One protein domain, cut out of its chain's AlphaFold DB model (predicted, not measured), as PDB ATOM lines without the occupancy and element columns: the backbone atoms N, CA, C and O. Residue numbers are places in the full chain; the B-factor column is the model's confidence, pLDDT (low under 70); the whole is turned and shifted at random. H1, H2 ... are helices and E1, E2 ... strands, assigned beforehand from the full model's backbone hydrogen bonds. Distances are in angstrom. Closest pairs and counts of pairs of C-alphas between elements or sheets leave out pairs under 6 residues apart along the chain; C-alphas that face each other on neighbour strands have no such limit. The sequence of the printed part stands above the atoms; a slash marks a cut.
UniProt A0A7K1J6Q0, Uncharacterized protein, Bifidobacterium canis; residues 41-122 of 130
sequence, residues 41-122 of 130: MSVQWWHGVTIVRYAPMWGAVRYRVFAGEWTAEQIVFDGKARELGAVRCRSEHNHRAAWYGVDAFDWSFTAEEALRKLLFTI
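AT A GLANCE: This is residues 41 to 122 of the 130 residues of an uncharacterized protein of Bifidobacterium canis (UniProt A0A7K1J6Q0). A twisted sheet of five strands curls round one helix, H2, while the short helix H1 only grazes the sheet near E1 and E2. The link from E4 to E5 reaches one end of the longest axis at Asn 94, and Asp 78, just after H1, lies at the other. The printed part has 82 residues with two named helices and five named strands, in the order E1 E2 E3 H1 E4 E5 H2; the sheet's order is E1 E2 E3 E4 E5, all antiparallel, and the class is mixed. It is compact, with a radius of gyration of the C-alphas of 12.6 A, and elongated, spanning 40 by 24 by 16 A.

HOW THE PARTS SIT: Start at the edge strand E1, residues 41 to 46; in its hairpin with E2, residues 49 to 54, find N 44 and O 51 within hydrogen-bond range at 2.8 A. E3, residues 61 to 67, completes a meander, each strand the antiparallel neighbour of the one before, with N 52 and O 64 at 2.8 A. Next comes H1, residues 72 to 77, which only grazes the sheet with residues 72 to 75; its closest C-alphas to E1 are Val 43 and Ala 72, 6.2 A. E4, residues 83 to 89, pairs with E3 through N 87 and O 63, 2.8 A, and forms a hairpin with the edge strand E5, residues 99 to 101, through N 88 and O 100, 2.9 A. H2, residues 111 to 122, is on one face of the sheet, two layers; the closest C-alphas of E5 and H2 are Tyr 100 and Ala 114, 5.4 A. H1 and H2 are apart, and in both every O i to N i+4 pair is within hydrogen-bond range.

IN THESE COORDINATES: Find C-alpha 41 at (60.783, 22.153, 34.257), from which E1 runs 16.0 A; E2 spans 16.3 A, E3 17.9 A and E4 17.7 A. H2 runs 16.3 A to C-alpha 122 at (42.063, 12.193, 32.487).

THE WHOLE: The C-alphas farthest apart, Asp 78 and Asn 94, are 40.2 A apart. There is no cut and no long link. Look for pLDDT under 70 at residues 56 to 59, 90 to 98 and 101 to 107.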
ATOM      1  N   MET A  41      61.681  23.220  34.708       88.00
ATOM      2  CA  MET A  41      60.783  22.153  34.257       88.00
ATOM      3  C   MET A  41      61.460  20.781  34.318       88.00
ATOM      4  O   MET A  41      62.518  20.552  33.747       88.00
ATOM      5  N   SER A  42      60.775  19.821  34.930       90.00
ATOM      6  CA  SER A  42      61.054  18.394  34.776       90.00
ATOM      7  C   SER A  42      59.890  17.752  34.029       90.00
ATOM      8  O   SER A  42      58.729  17.987  34.367       90.00
ATOM      9  N   VAL A  43      60.194  16.983  32.985       91.69
ATOM     10  CA  VAL A  43      59.195  16.388  32.093       91.69
ATOM     11  C   VAL A  43      59.242  14.873  32.207       91.69
ATOM     12  O   VAL A  43      60.309  14.272  32.129       91.69
ATOM     13  N   GLN A  44      58.073  14.265  32.377       93.81
ATOM     14  CA  GLN A  44      57.892  12.824  32.447       93.81
ATOM     15  C   GLN A  44      56.750  12.406  31.525       93.81
ATOM     16  O   GLN A  44      55.661  12.976  31.576       93.81
ATOM     17  N   TRP A  45      56.973  11.377  30.714       93.12
ATOM     18  CA  TRP A  45      55.909  10.752  29.936       93.12
ATOM     19  C   TRP A  45      55.262   9.603  30.709       93.12
ATOM     20  O   TRP A  45      55.943   8.816  31.372       93.12
ATOM     21  N   TRP A  46      53.937   9.506  30.634       91.94
ATOM     22  CA  TRP A  46      53.171   8.448  31.280       91.94
ATOM     23  C   TRP A  46      51.856   8.202  30.537       91.94
ATOM     24  O   TRP A  46      51.049   9.110  30.401       91.94
ATOM     25  N   HIS A  47      51.622   6.972  30.070       88.62
ATOM     26  CA  HIS A  47      50.355   6.527  29.462       88.62
ATOM     27  C   HIS A  47      49.699   7.530  28.491       88.62
ATOM     28  O   HIS A  47      48.519   7.852  28.613       88.62
ATOM     29  N   GLY A  48      50.457   8.005  27.499       89.56
ATOM     30  CA  GLY A  48      49.925   8.887  26.455       89.56
ATOM     31  C   GLY A  48      49.707  10.337  26.895       89.56
ATOM     32  O   GLY A  48      49.107  11.107  26.145       89.56
ATOM     33  N   VAL A  49      50.198  10.721  28.076       92.88
ATOM     34  CA  VAL A  49      50.270  12.115  28.516       92.88
ATOM     35  C   VAL A  49      51.692  12.499  28.907       92.88
ATOM     36  O   VAL A  49      52.479  11.679  29.387       92.88
ATOM     37  N   THR A  50      51.996  13.782  28.762       94.69
ATOM     38  CA  THR A  50      53.215  14.389  29.281       94.69
ATOM     39  C   THR A  50      52.904  15.167  30.548       94.69
ATOM     40  O   THR A  50      52.080  16.080  30.554       94.69
ATOM     41  N   ILE A  51      53.598  14.822  31.625       93.44
ATOM     42  CA  ILE A  51      53.534  15.471  32.928       93.44
ATOM     43  C   ILE A  51      54.729  16.413  33.040       93.44
ATOM     44  O   ILE A  51      55.879  15.995  32.925       93.44
ATOM     45  N   VAL A  52      54.463  17.685  33.309       91.88
ATOM     46  CA  VAL A  52      55.486  18.693  33.593       91.88
ATOM     47  C   VAL A  52      55.410  19.081  35.058       91.88
ATOM     48  O   VAL A  52      54.366  19.547  35.509       91.88
ATOM     49  N   ARG A  53      56.523  18.951  35.780       90.75
ATOM     50  CA  ARG A  53      56.725  19.435  37.150       90.75
ATOM     51  C   ARG A  53      57.559  20.715  37.136       90.75
ATOM     52  O   ARG A  53      58.592  20.750  36.480       90.75
ATOM     53  N   TYR A  54      57.155  21.724  37.906       86.19
ATOM     54  CA  TYR A  54      57.882  22.996  38.041       86.19
ATOM     55  C   TYR A  54      58.570  23.128  39.422       86.19
ATOM     56  O   TYR A  54      57.940  22.838  40.447       86.19
ATOM     57  N   ALA A  55      59.831  23.582  39.489       75.81
ATOM     58  CA  ALA A  55      60.635  23.726  40.721       75.81
ATOM     59  C   ALA A  55      61.062  25.184  41.052       75.81
ATOM     60  O   ALA A  55      61.494  25.891  40.149       75.81
ATOM     61  N   PRO A  56      61.043  25.595  42.345       60.44
ATOM     62  CA  PRO A  56      59.841  25.746  43.166       60.44
ATOM     63  C   PRO A  56      59.038  27.015  42.785       60.44
ATOM     64  O   PRO A  56      59.598  28.062  42.493       60.44
ATOM     65  N   MET A  57      57.705  26.888  42.796       55.00
ATOM     66  CA  MET A  57      56.695  27.931  42.539       55.00
ATOM     67  C   MET A  57      57.029  28.927  41.422       55.00
ATOM     68  O   MET A  57      57.176  30.129  41.643       55.00
ATOM     69  N   TRP A  58      57.010  28.449  40.179       52.28
ATOM     70  CA  TRP A  58      56.687  29.342  39.068       52.28
ATOM     71  C   TRP A  58      55.193  29.708  39.173       52.28
ATOM     72  O   TRP A  58      54.318  29.102  38.553       52.28
ATOM     73  N   GLY A  59      54.896  30.633  40.091       59.06
ATOM     74  CA  GLY A  59      53.549  30.924  40.574       59.06
ATOM     75  C   GLY A  59      52.933  29.789  41.405       59.06
ATOM     76  O   GLY A  59      53.626  28.980  42.017       59.06
ATOM     77  N   ALA A  60      51.600  29.720  41.399       73.94
ATOM     78  CA  ALA A  60      50.801  28.762  42.161       73.94
ATOM     79  C   ALA A  60      50.662  27.371  41.500       73.94
ATOM     80  O   ALA A  60      49.832  26.581  41.932       73.94
ATOM     81  N   VAL A  61      51.408  27.050  40.435       79.56
ATOM     82  CA  VAL A  61      51.265  25.794  39.667       79.56
ATOM     83  C   VAL A  61      52.441  24.863  39.958       79.56
ATOM     84  O   VAL A  61      53.595  25.264  39.824       79.56
ATOM     85  N   ARG A  62      52.159  23.600  40.296       86.38
ATOM     86  CA  ARG A  62      53.197  22.574  40.505       86.38
ATOM     87  C   ARG A  62      53.302  21.587  39.356       86.38
ATOM     88  O   ARG A  62      54.420  21.228  38.991       86.38
ATOM     89  N   TYR A  63      52.165  21.201  38.778       89.06
ATOM     90  CA  TYR A  63      52.119  20.290  37.639       89.06
ATOM     91  C   TYR A  63      51.234  20.822  36.518       89.06
ATOM     92  O   TYR A  63      50.204  21.445  36.778       89.06
ATOM     93  N   ARG A  64      51.610  20.524  35.275       90.75
ATOM     94  CA  ARG A  64      50.728  20.591  34.103       90.75
ATOM     95  C   ARG A  64      50.766  19.259  33.372       90.75
ATOM     96  O   ARG A  64      51.813  18.618  33.332       90.75
ATOM     97  N   VAL A  65      49.635  18.857  32.812       91.50
ATOM     98  CA  VAL A  65      49.483  17.608  32.064       91.50
ATOM     99  C   VAL A  65      49.064  17.951  30.641       91.50
ATOM    100  O   VAL A  65      48.137  18.733  30.443       91.50
ATOM    101  N   PHE A  66      49.738  17.372  29.654       92.88
ATOM    102  CA  PHE A  66      49.499  17.597  28.231       92.88
ATOM    103  C   PHE A  66      49.160  16.284  27.526       92.88
ATOM    104  O   PHE A  66      49.662  15.227  27.904       92.88
ATOM    105  N   ALA A  67      48.316  16.349  26.499       92.19
ATOM    106  CA  ALA A  67      47.956  15.187  25.689       92.19
ATOM    107  C   ALA A  67      49.090  14.811  24.734       92.19
ATOM    108  O   ALA A  67      49.526  15.667  23.969       92.19
ATOM    109  N   GLY A  68      49.496  13.543  24.704       92.44
ATOM    110  CA  GLY A  68      50.569  13.051  23.841       92.44
ATOM    111  C   GLY A  68      51.943  13.086  24.505       92.44
ATOM    112  O   GLY A  68      52.065  13.318  25.705       92.44
ATOM    113  N   GLU A  69      52.968  12.813  23.705       94.19
ATOM    114  CA  GLU A  69      54.367  12.824  24.122       94.19
ATOM    115  C   GLU A  69      55.042  14.113  23.656       94.19
ATOM    116  O   GLU A  69      55.103  14.403  22.463       94.19
ATOM    117  N   TRP A  70      55.523  14.888  24.621       91.38
ATOM    118  CA  TRP A  70      56.151  16.182  24.408       91.38
ATOM    119  C   TRP A  70      57.430  16.316  25.226       91.38
ATOM    120  O   TRP A  70      57.491  15.892  26.384       91.38
ATOM    121  N   THR A  71      58.422  16.989  24.653       90.19
ATOM    122  CA  THR A  71      59.609  17.456  25.376       90.19
ATOM    123  C   THR A  71      59.364  18.831  26.010       90.19
ATOM    124  O   THR A  71      58.446  19.559  25.627       90.19
ATOM    125  N   ALA A  72      60.207  19.227  26.973       87.06
ATOM    126  CA  ALA A  72      60.139  20.564  27.579       87.06
ATOM    127  C   ALA A  72      60.241  21.680  26.525       87.06
ATOM    128  O   ALA A  72      59.494  22.656  26.576       87.06
ATOM    129  N   GLU A  73      61.131  21.493  25.545       87.00
ATOM    130  CA  GLU A  73      61.334  22.407  24.424       87.00
ATOM    131  C   GLU A  73      60.044  22.583  23.613       87.00
ATOM    132  O   GLU A  73      59.569  23.706  23.443       87.00
ATOM    133  N   GLN A  74      59.421  21.484  23.183       86.38
ATOM    134  CA  GLN A  74      58.208  21.548  22.365       86.38
ATOM    135  C   GLN A  74      57.039  22.200  23.120       86.38
ATOM    136  O   GLN A  74      56.287  22.989  22.547       86.38
ATOM    137  N   ILE A  75      56.911  21.942  24.426       86.31
ATOM    138  CA  ILE A  75      55.885  22.579  25.270       86.31
ATOM    139  C   ILE A  75      56.074  24.100  25.325       86.31
ATOM    140  O   ILE A  75      55.097  24.851  25.315       86.31
ATOM    141  N   VAL A  76      57.321  24.567  25.394       83.38
ATOM    142  CA  VAL A  76      57.643  25.994  25.507       83.38
ATOM    143  C   VAL A  76      57.539  26.713  24.158       83.38
ATOM    144  O   VAL A  76      56.985  27.816  24.095       83.38
ATOM    145  N   PHE A  77      58.041  26.101  23.084       81.69
ATOM    146  CA  PHE A  77      58.238  26.785  21.807       81.69
ATOM    147  C   PHE A  77      57.181  26.495  20.743       81.69
ATOM    148  O   PHE A  77      56.941  27.359  19.900       81.69
ATOM    149  N   ASP A  78      56.536  25.328  20.748       79.38
ATOM    150  CA  ASP A  78      55.693  24.941  19.611       79.38
ATOM    151  C   ASP A  78      54.234  25.365  19.776       79.38
ATOM    152  O   ASP A  78      53.512  25.437  18.787       79.38
ATOM    153  N   GLY A  79      53.774  25.641  21.003       71.50
ATOM    154  CA  GLY A  79      52.409  26.120  21.281       71.50
ATOM    155  C   GLY A  79      51.279  25.152  20.886       71.50
ATOM    156  O   GLY A  79      50.111  25.466  21.079       71.50
ATOM    157  N   LYS A  80      51.618  23.973  20.351       79.88
ATOM    158  CA  LYS A  80      50.689  22.922  19.899       79.88
ATOM    159  C   LYS A  80      50.321  21.929  20.999       79.88
ATOM    160  O   LYS A  80      49.399  21.137  20.823       79.88
ATOM    161  N   ALA A  81      51.041  21.953  22.120       84.88
ATOM    162  CA  ALA A  81      50.783  21.066  23.241       84.88
ATOM    163  C   ALA A  81      49.412  21.383  23.856       84.88
ATOM    164  O   ALA A  81      49.206  22.441  24.455       84.88
ATOM    165  N   ARG A  82      48.465  20.453  23.711       88.69
ATOM    166  CA  ARG A  82      47.132  20.571  24.307       88.69
ATOM    167  C   ARG A  82      47.213  20.276  25.801       88.69
ATOM    168  O   ARG A  82      47.433  19.128  26.188       88.69
ATOM    169  N   GLU A  83      47.014  21.299  26.628       90.44
ATOM    170  CA  GLU A  83      46.900  21.147  28.082       90.44
ATOM    171  C   GLU A  83      45.595  20.408  28.426       90.44
ATOM    172  O   GLU A  83      44.522  20.755  27.931       90.44
ATOM    173  N   LEU A  84      45.710  19.358  29.238       89.50
ATOM    174  CA  LEU A  84      44.600  18.549  29.750       89.50
ATOM    175  C   LEU A  84      44.229  18.908  31.188       89.50
ATOM    176  O   LEU A  84      43.161  18.527  31.647       89.50
ATOM    177  N   GLY A  85      45.124  19.583  31.908       88.81
ATOM    178  CA  GLY A  85      44.866  20.054  33.260       88.81
ATOM    179  C   GLY A  85      46.133  20.496  33.982       88.81
ATOM    180  O   GLY A  85      47.260  20.255  33.537       88.81
ATOM    181  N   ALA A  86      45.943  21.121  35.139       89.00
ATOM    182  CA  ALA A  86      47.027  21.604  35.983       89.00
ATOM    183  C   ALA A  86      46.735  21.365  37.465       89.00
ATOM    184  O   ALA A  86      45.583  21.425  37.892       89.00
ATOM    185  N   VAL A  87      47.795  21.161  38.247       86.88
ATOM    186  CA  VAL A  87      47.750  21.120  39.712       86.88
ATOM    187  C   VAL A  87      48.208  22.464  40.255       86.88
ATOM    188  O   VAL A  87      49.349  22.881  40.011       86.88
ATOM    189  N   ARG A  88      47.323  23.128  41.000       84.69
ATOM    190  CA  ARG A  88      47.557  24.449  41.590       84.69
ATOM    191  C   ARG A  88      47.470  24.417  43.114       84.69
ATOM    192  O   ARG A  88      46.739  23.609  43.676       84.69
ATOM    193  N   CYS A  89      48.208  25.307  43.767       79.06
ATOM    194  CA  CYS A  89      48.101  25.615  45.189       79.06
ATOM    195  C   CYS A  89      47.151  26.806  45.361       79.06
ATOM    196  O   CYS A  89      47.337  27.828  44.700       79.06
ATOM    197  N   ARG A  90      46.117  26.696  46.204       69.50
ATOM    198  CA  ARG A  90      45.128  27.783  46.355       69.50
ATOM    199  C   ARG A  90      45.544  28.841  47.373       69.50
ATOM    200  O   ARG A  90      45.291  30.013  47.132       69.50
ATOM    201  N   SER A  91      46.097  28.429  48.509       60.72
ATOM    202  CA  SER A  91      46.486  29.263  49.659       60.72
ATOM    203  C   SER A  91      46.546  28.364  50.897       60.72
ATOM    204  O   SER A  91      45.742  27.442  51.040       60.72
ATOM    205  N   GLU A  92      47.491  28.654  51.787       53.03
ATOM    206  CA  GLU A  92      47.651  28.067  53.119       53.03
ATOM    207  C   GLU A  92      46.635  28.645  54.123       53.03
ATOM    208  O   GLU A  92      47.009  29.321  55.080       53.03
ATOM    209  N   HIS A  93      45.331  28.423  53.947       42.69
ATOM    210  CA  HIS A  93      44.407  28.736  55.046       42.69
ATOM    211  C   HIS A  93      44.685  27.731  56.184       42.69
ATOM    212  O   HIS A  93      44.537  26.526  55.988       42.69
ATOM    213  N   ASN A  94      45.146  28.213  57.345       48.97
ATOM    214  CA  ASN A  94      45.666  27.426  58.482       48.97
ATOM    215  C   ASN A  94      47.030  26.724  58.271       48.97
ATOM    216  O   ASN A  94      47.232  25.627  58.793       48.97
ATOM    217  N   HIS A  95      47.973  27.319  57.523       51.84
ATOM    218  CA  HIS A  95      49.329  26.762  57.304       51.84
ATOM    219  C   HIS A  95      49.364  25.374  56.635       51.84
ATOM    220  O   HIS A  95      50.352  24.648  56.727       51.84
ATOM    221  N   ARG A  96      48.284  24.978  55.953       55.53
ATOM    222  CA  ARG A  96      48.227  23.733  55.179       55.53
ATOM    223  C   ARG A  96      48.013  24.069  53.712       55.53
ATOM    224  O   ARG A  96      46.975  24.609  53.345       55.53
ATOM    225  N   ALA A  97      49.002  23.761  52.878       60.03
ATOM    226  CA  ALA A  97      48.891  23.931  51.437       60.03
ATOM    227  C   ALA A  97      47.789  23.010  50.885       60.03
ATOM    228  O   ALA A  97      47.907  21.787  50.948       60.03
ATOM    229  N   ALA A  98      46.719  23.596  50.345       68.31
ATOM    230  CA  ALA A  98      45.683  22.862  49.627       68.31
ATOM    231  C   ALA A  98      45.999  22.847  48.125       68.31
ATOM    232  O   ALA A  98      46.063  23.900  47.475       68.31
ATOM    233  N   TRP A  99      46.174  21.644  47.582       75.50
ATOM    234  CA  TRP A  99      46.455  21.392  46.173       75.50
ATOM    235  C   TRP A  99      45.205  20.890  45.462       75.50
ATOM    236  O   TRP A  99      44.487  20.055  45.999       75.50
ATOM    237  N   TYR A 100      44.941  21.359  44.248       70.38
ATOM    238  CA  TYR A 100      43.768  20.929  43.484       70.38
ATOM    239  C   TYR A 100      44.078  20.837  41.991       70.38
ATOM    240  O   TYR A 100      44.917  21.577  41.468       70.38
ATOM    241  N   GLY A 101      43.401  19.910  41.312       66.81
ATOM    242  CA  GLY A 101      43.337  19.893  39.855       66.81
ATOM    243  C   GLY A 101      42.346  20.955  39.392       66.81
ATOM    244  O   GLY A 101      41.256  21.033  39.945       66.81
ATOM    245  N   VAL A 102      42.693  21.774  38.398       60.94
ATOM    246  CA  VAL A 102      41.797  22.844  37.901       60.94
ATOM    247  C   VAL A 102      40.428  22.301  37.441       60.94
ATOM    248  O   VAL A 102      39.441  23.018  37.558       60.94
ATOM    249  N   ASP A 103      40.355  21.019  37.066       55.19
ATOM    250  CA  ASP A 103      39.126  20.329  36.640       55.19
ATOM    251  C   ASP A 103      38.602  19.282  37.650       55.19
ATOM    252  O   ASP A 103      37.657  18.550  37.364       55.19
ATOM    253  N   ALA A 104      39.199  19.197  38.844       51.38
ATOM    254  CA  ALA A 104      38.768  18.306  39.920       51.38
ATOM    255  C   ALA A 104      38.429  19.142  41.161       51.38
ATOM    256  O   ALA A 104      39.316  19.656  41.837       51.38
ATOM    257  N   PHE A 105      37.140  19.244  41.493       53.56
ATOM    258  CA  PHE A 105      36.620  19.938  42.686       53.56
ATOM    259  C   PHE A 105      37.038  19.299  44.031       53.56
ATOM    260  O   PHE A 105      36.499  19.644  45.080       53.56
ATOM    261  N   ASP A 106      38.001  18.378  44.015       64.19
ATOM    262  CA  ASP A 106      38.490  17.655  45.177       64.19
ATOM    263  C   ASP A 106      39.911  18.125  45.515       64.19
ATOM    264  O   ASP A 106      40.839  18.045  44.704       64.19
ATOM    265  N   TRP A 107      40.067  18.667  46.717       67.88
ATOM    266  CA  TRP A 107      41.334  19.177  47.221       67.88
ATOM    267  C   TRP A 107      42.195  18.021  47.754       67.88
ATOM    268  O   TRP A 107      41.713  16.936  48.085       67.88
ATOM    269  N   SER A 108      43.502  18.238  47.799       74.06
ATOM    270  CA  SER A 108      44.498  17.279  48.270       74.06
ATOM    271  C   SER A 108      45.493  17.972  49.189       74.06
ATOM    272  O   SER A 108      45.764  19.169  49.047       74.06
ATOM    273  N   PHE A 109      46.061  17.209  50.119       73.62
ATOM    274  CA  PHE A 109      47.052  17.719  51.064       73.62
ATOM    275  C   PHE A 109      48.446  17.812  50.434       73.62
ATOM    276  O   PHE A 109      49.280  18.590  50.893       73.62
ATOM    277  N   THR A 110      48.690  17.065  49.352       83.00
ATOM    278  CA  THR A 110      49.932  17.139  48.573       83.00
ATOM    279  C   THR A 110      49.675  17.378  47.085       83.00
ATOM    280  O   THR A 110      48.609  17.064  46.540       83.00
ATOM    281  N   ALA A 111      50.678  17.935  46.406       84.50
ATOM    282  CA  ALA A 111      50.618  18.162  44.969       84.50
ATOM    283  C   ALA A 111      50.623  16.834  44.194       84.50
ATOM    284  O   ALA A 111      49.961  16.719  43.162       84.50
ATOM    285  N   GLU A 112      51.334  15.826  44.704       88.12
ATOM    286  CA  GLU A 112      51.384  14.475  44.151       88.12
ATOM    287  C   GLU A 112      50.014  13.788  44.221       88.12
ATOM    288  O   GLU A 112      49.583  13.164  43.250       88.12
ATOM    289  N   GLU A 113      49.284  13.929  45.330       86.25
ATOM    290  CA  GLU A 113      47.914  13.416  45.452       86.25
ATOM    291  C   GLU A 113      46.963  14.090  44.462       86.25
ATOM    292  O   GLU A 113      46.208  13.402  43.770       86.25
ATOM    293  N   ALA A 114      47.015  15.422  44.353       87.06
ATOM    294  CA  ALA A 114      46.231  16.159  43.361       87.06
ATOM    295  C   ALA A 114      46.559  15.708  41.929       87.06
ATOM    296  O   ALA A 114      45.648  15.519  41.122       87.06
ATOM    297  N   LEU A 115      47.838  15.461  41.625       89.31
ATOM    298  CA  LEU A 115      48.260  14.940  40.327       89.31
ATOM    299  C   LEU A 115      47.708  13.534  40.068       89.31
ATOM    300  O   LEU A 115      47.208  13.273  38.979       89.31
ATOM    301  N   ARG A 116      47.752  12.627  41.050       89.44
ATOM    302  CA  ARG A 116      47.204  11.267  40.896       89.44
ATOM    303  C   ARG A 116      45.700  11.290  40.627       89.44
ATOM    304  O   ARG A 116      45.246  10.547  39.758       89.44
ATOM    305  N   LYS A 117      44.944  12.140  41.335       87.50
ATOM    306  CA  LYS A 117      43.506  12.342  41.085       87.50
ATOM    307  C   LYS A 117      43.273  12.871  39.666       87.50
ATOM    308  O   LYS A 117      42.511  12.267  38.921       87.50
ATOM    309  N   LEU A 118      43.999  13.918  39.266       88.56
ATOM    310  CA  LEU A 118      43.918  14.498  37.921       88.56
ATOM    311  C   LEU A 118      44.208  13.460  36.824       88.56
ATOM    312  O   LEU A 118      43.447  13.335  35.869       88.56
ATOM    313  N   LEU A 119      45.278  12.677  36.970       90.25
ATOM    314  CA  LEU A 119      45.639  11.640  36.003       90.25
ATOM    315  C   LEU A 119      44.595  10.529  35.929       90.25
ATOM    316  O   LEU A 119      44.310  10.049  34.832       90.25
ATOM    317  N   PHE A 120      43.998  10.147  37.059       89.94
ATOM    318  CA  PHE A 120      42.897   9.191  37.066       89.94
ATOM    319  C   PHE A 120      41.672   9.742  36.330       89.94
ATOM    320  O   PHE A 120      41.108   9.035  35.502       89.94
ATOM    321  N   THR A 121      41.310  11.007  36.553       88.06
ATOM    322  CA  THR A 121      40.214  11.670  35.829       88.06
ATOM    323  C   THR A 121      40.473  11.733  34.323       88.06
ATOM    324  O   THR A 121      39.569  11.463  33.540       88.06
ATOM    325  N   ILE A 122      41.702  12.051  33.906       88.62
ATOM    326  CA  ILE A 122      42.063  12.193  32.487       88.62
ATOM    327  C   ILE A 122      42.159  10.834  31.776       88.62
ATOM    328  O   ILE A 122      41.742  10.706  30.628       88.62
TER     329      ILE A 122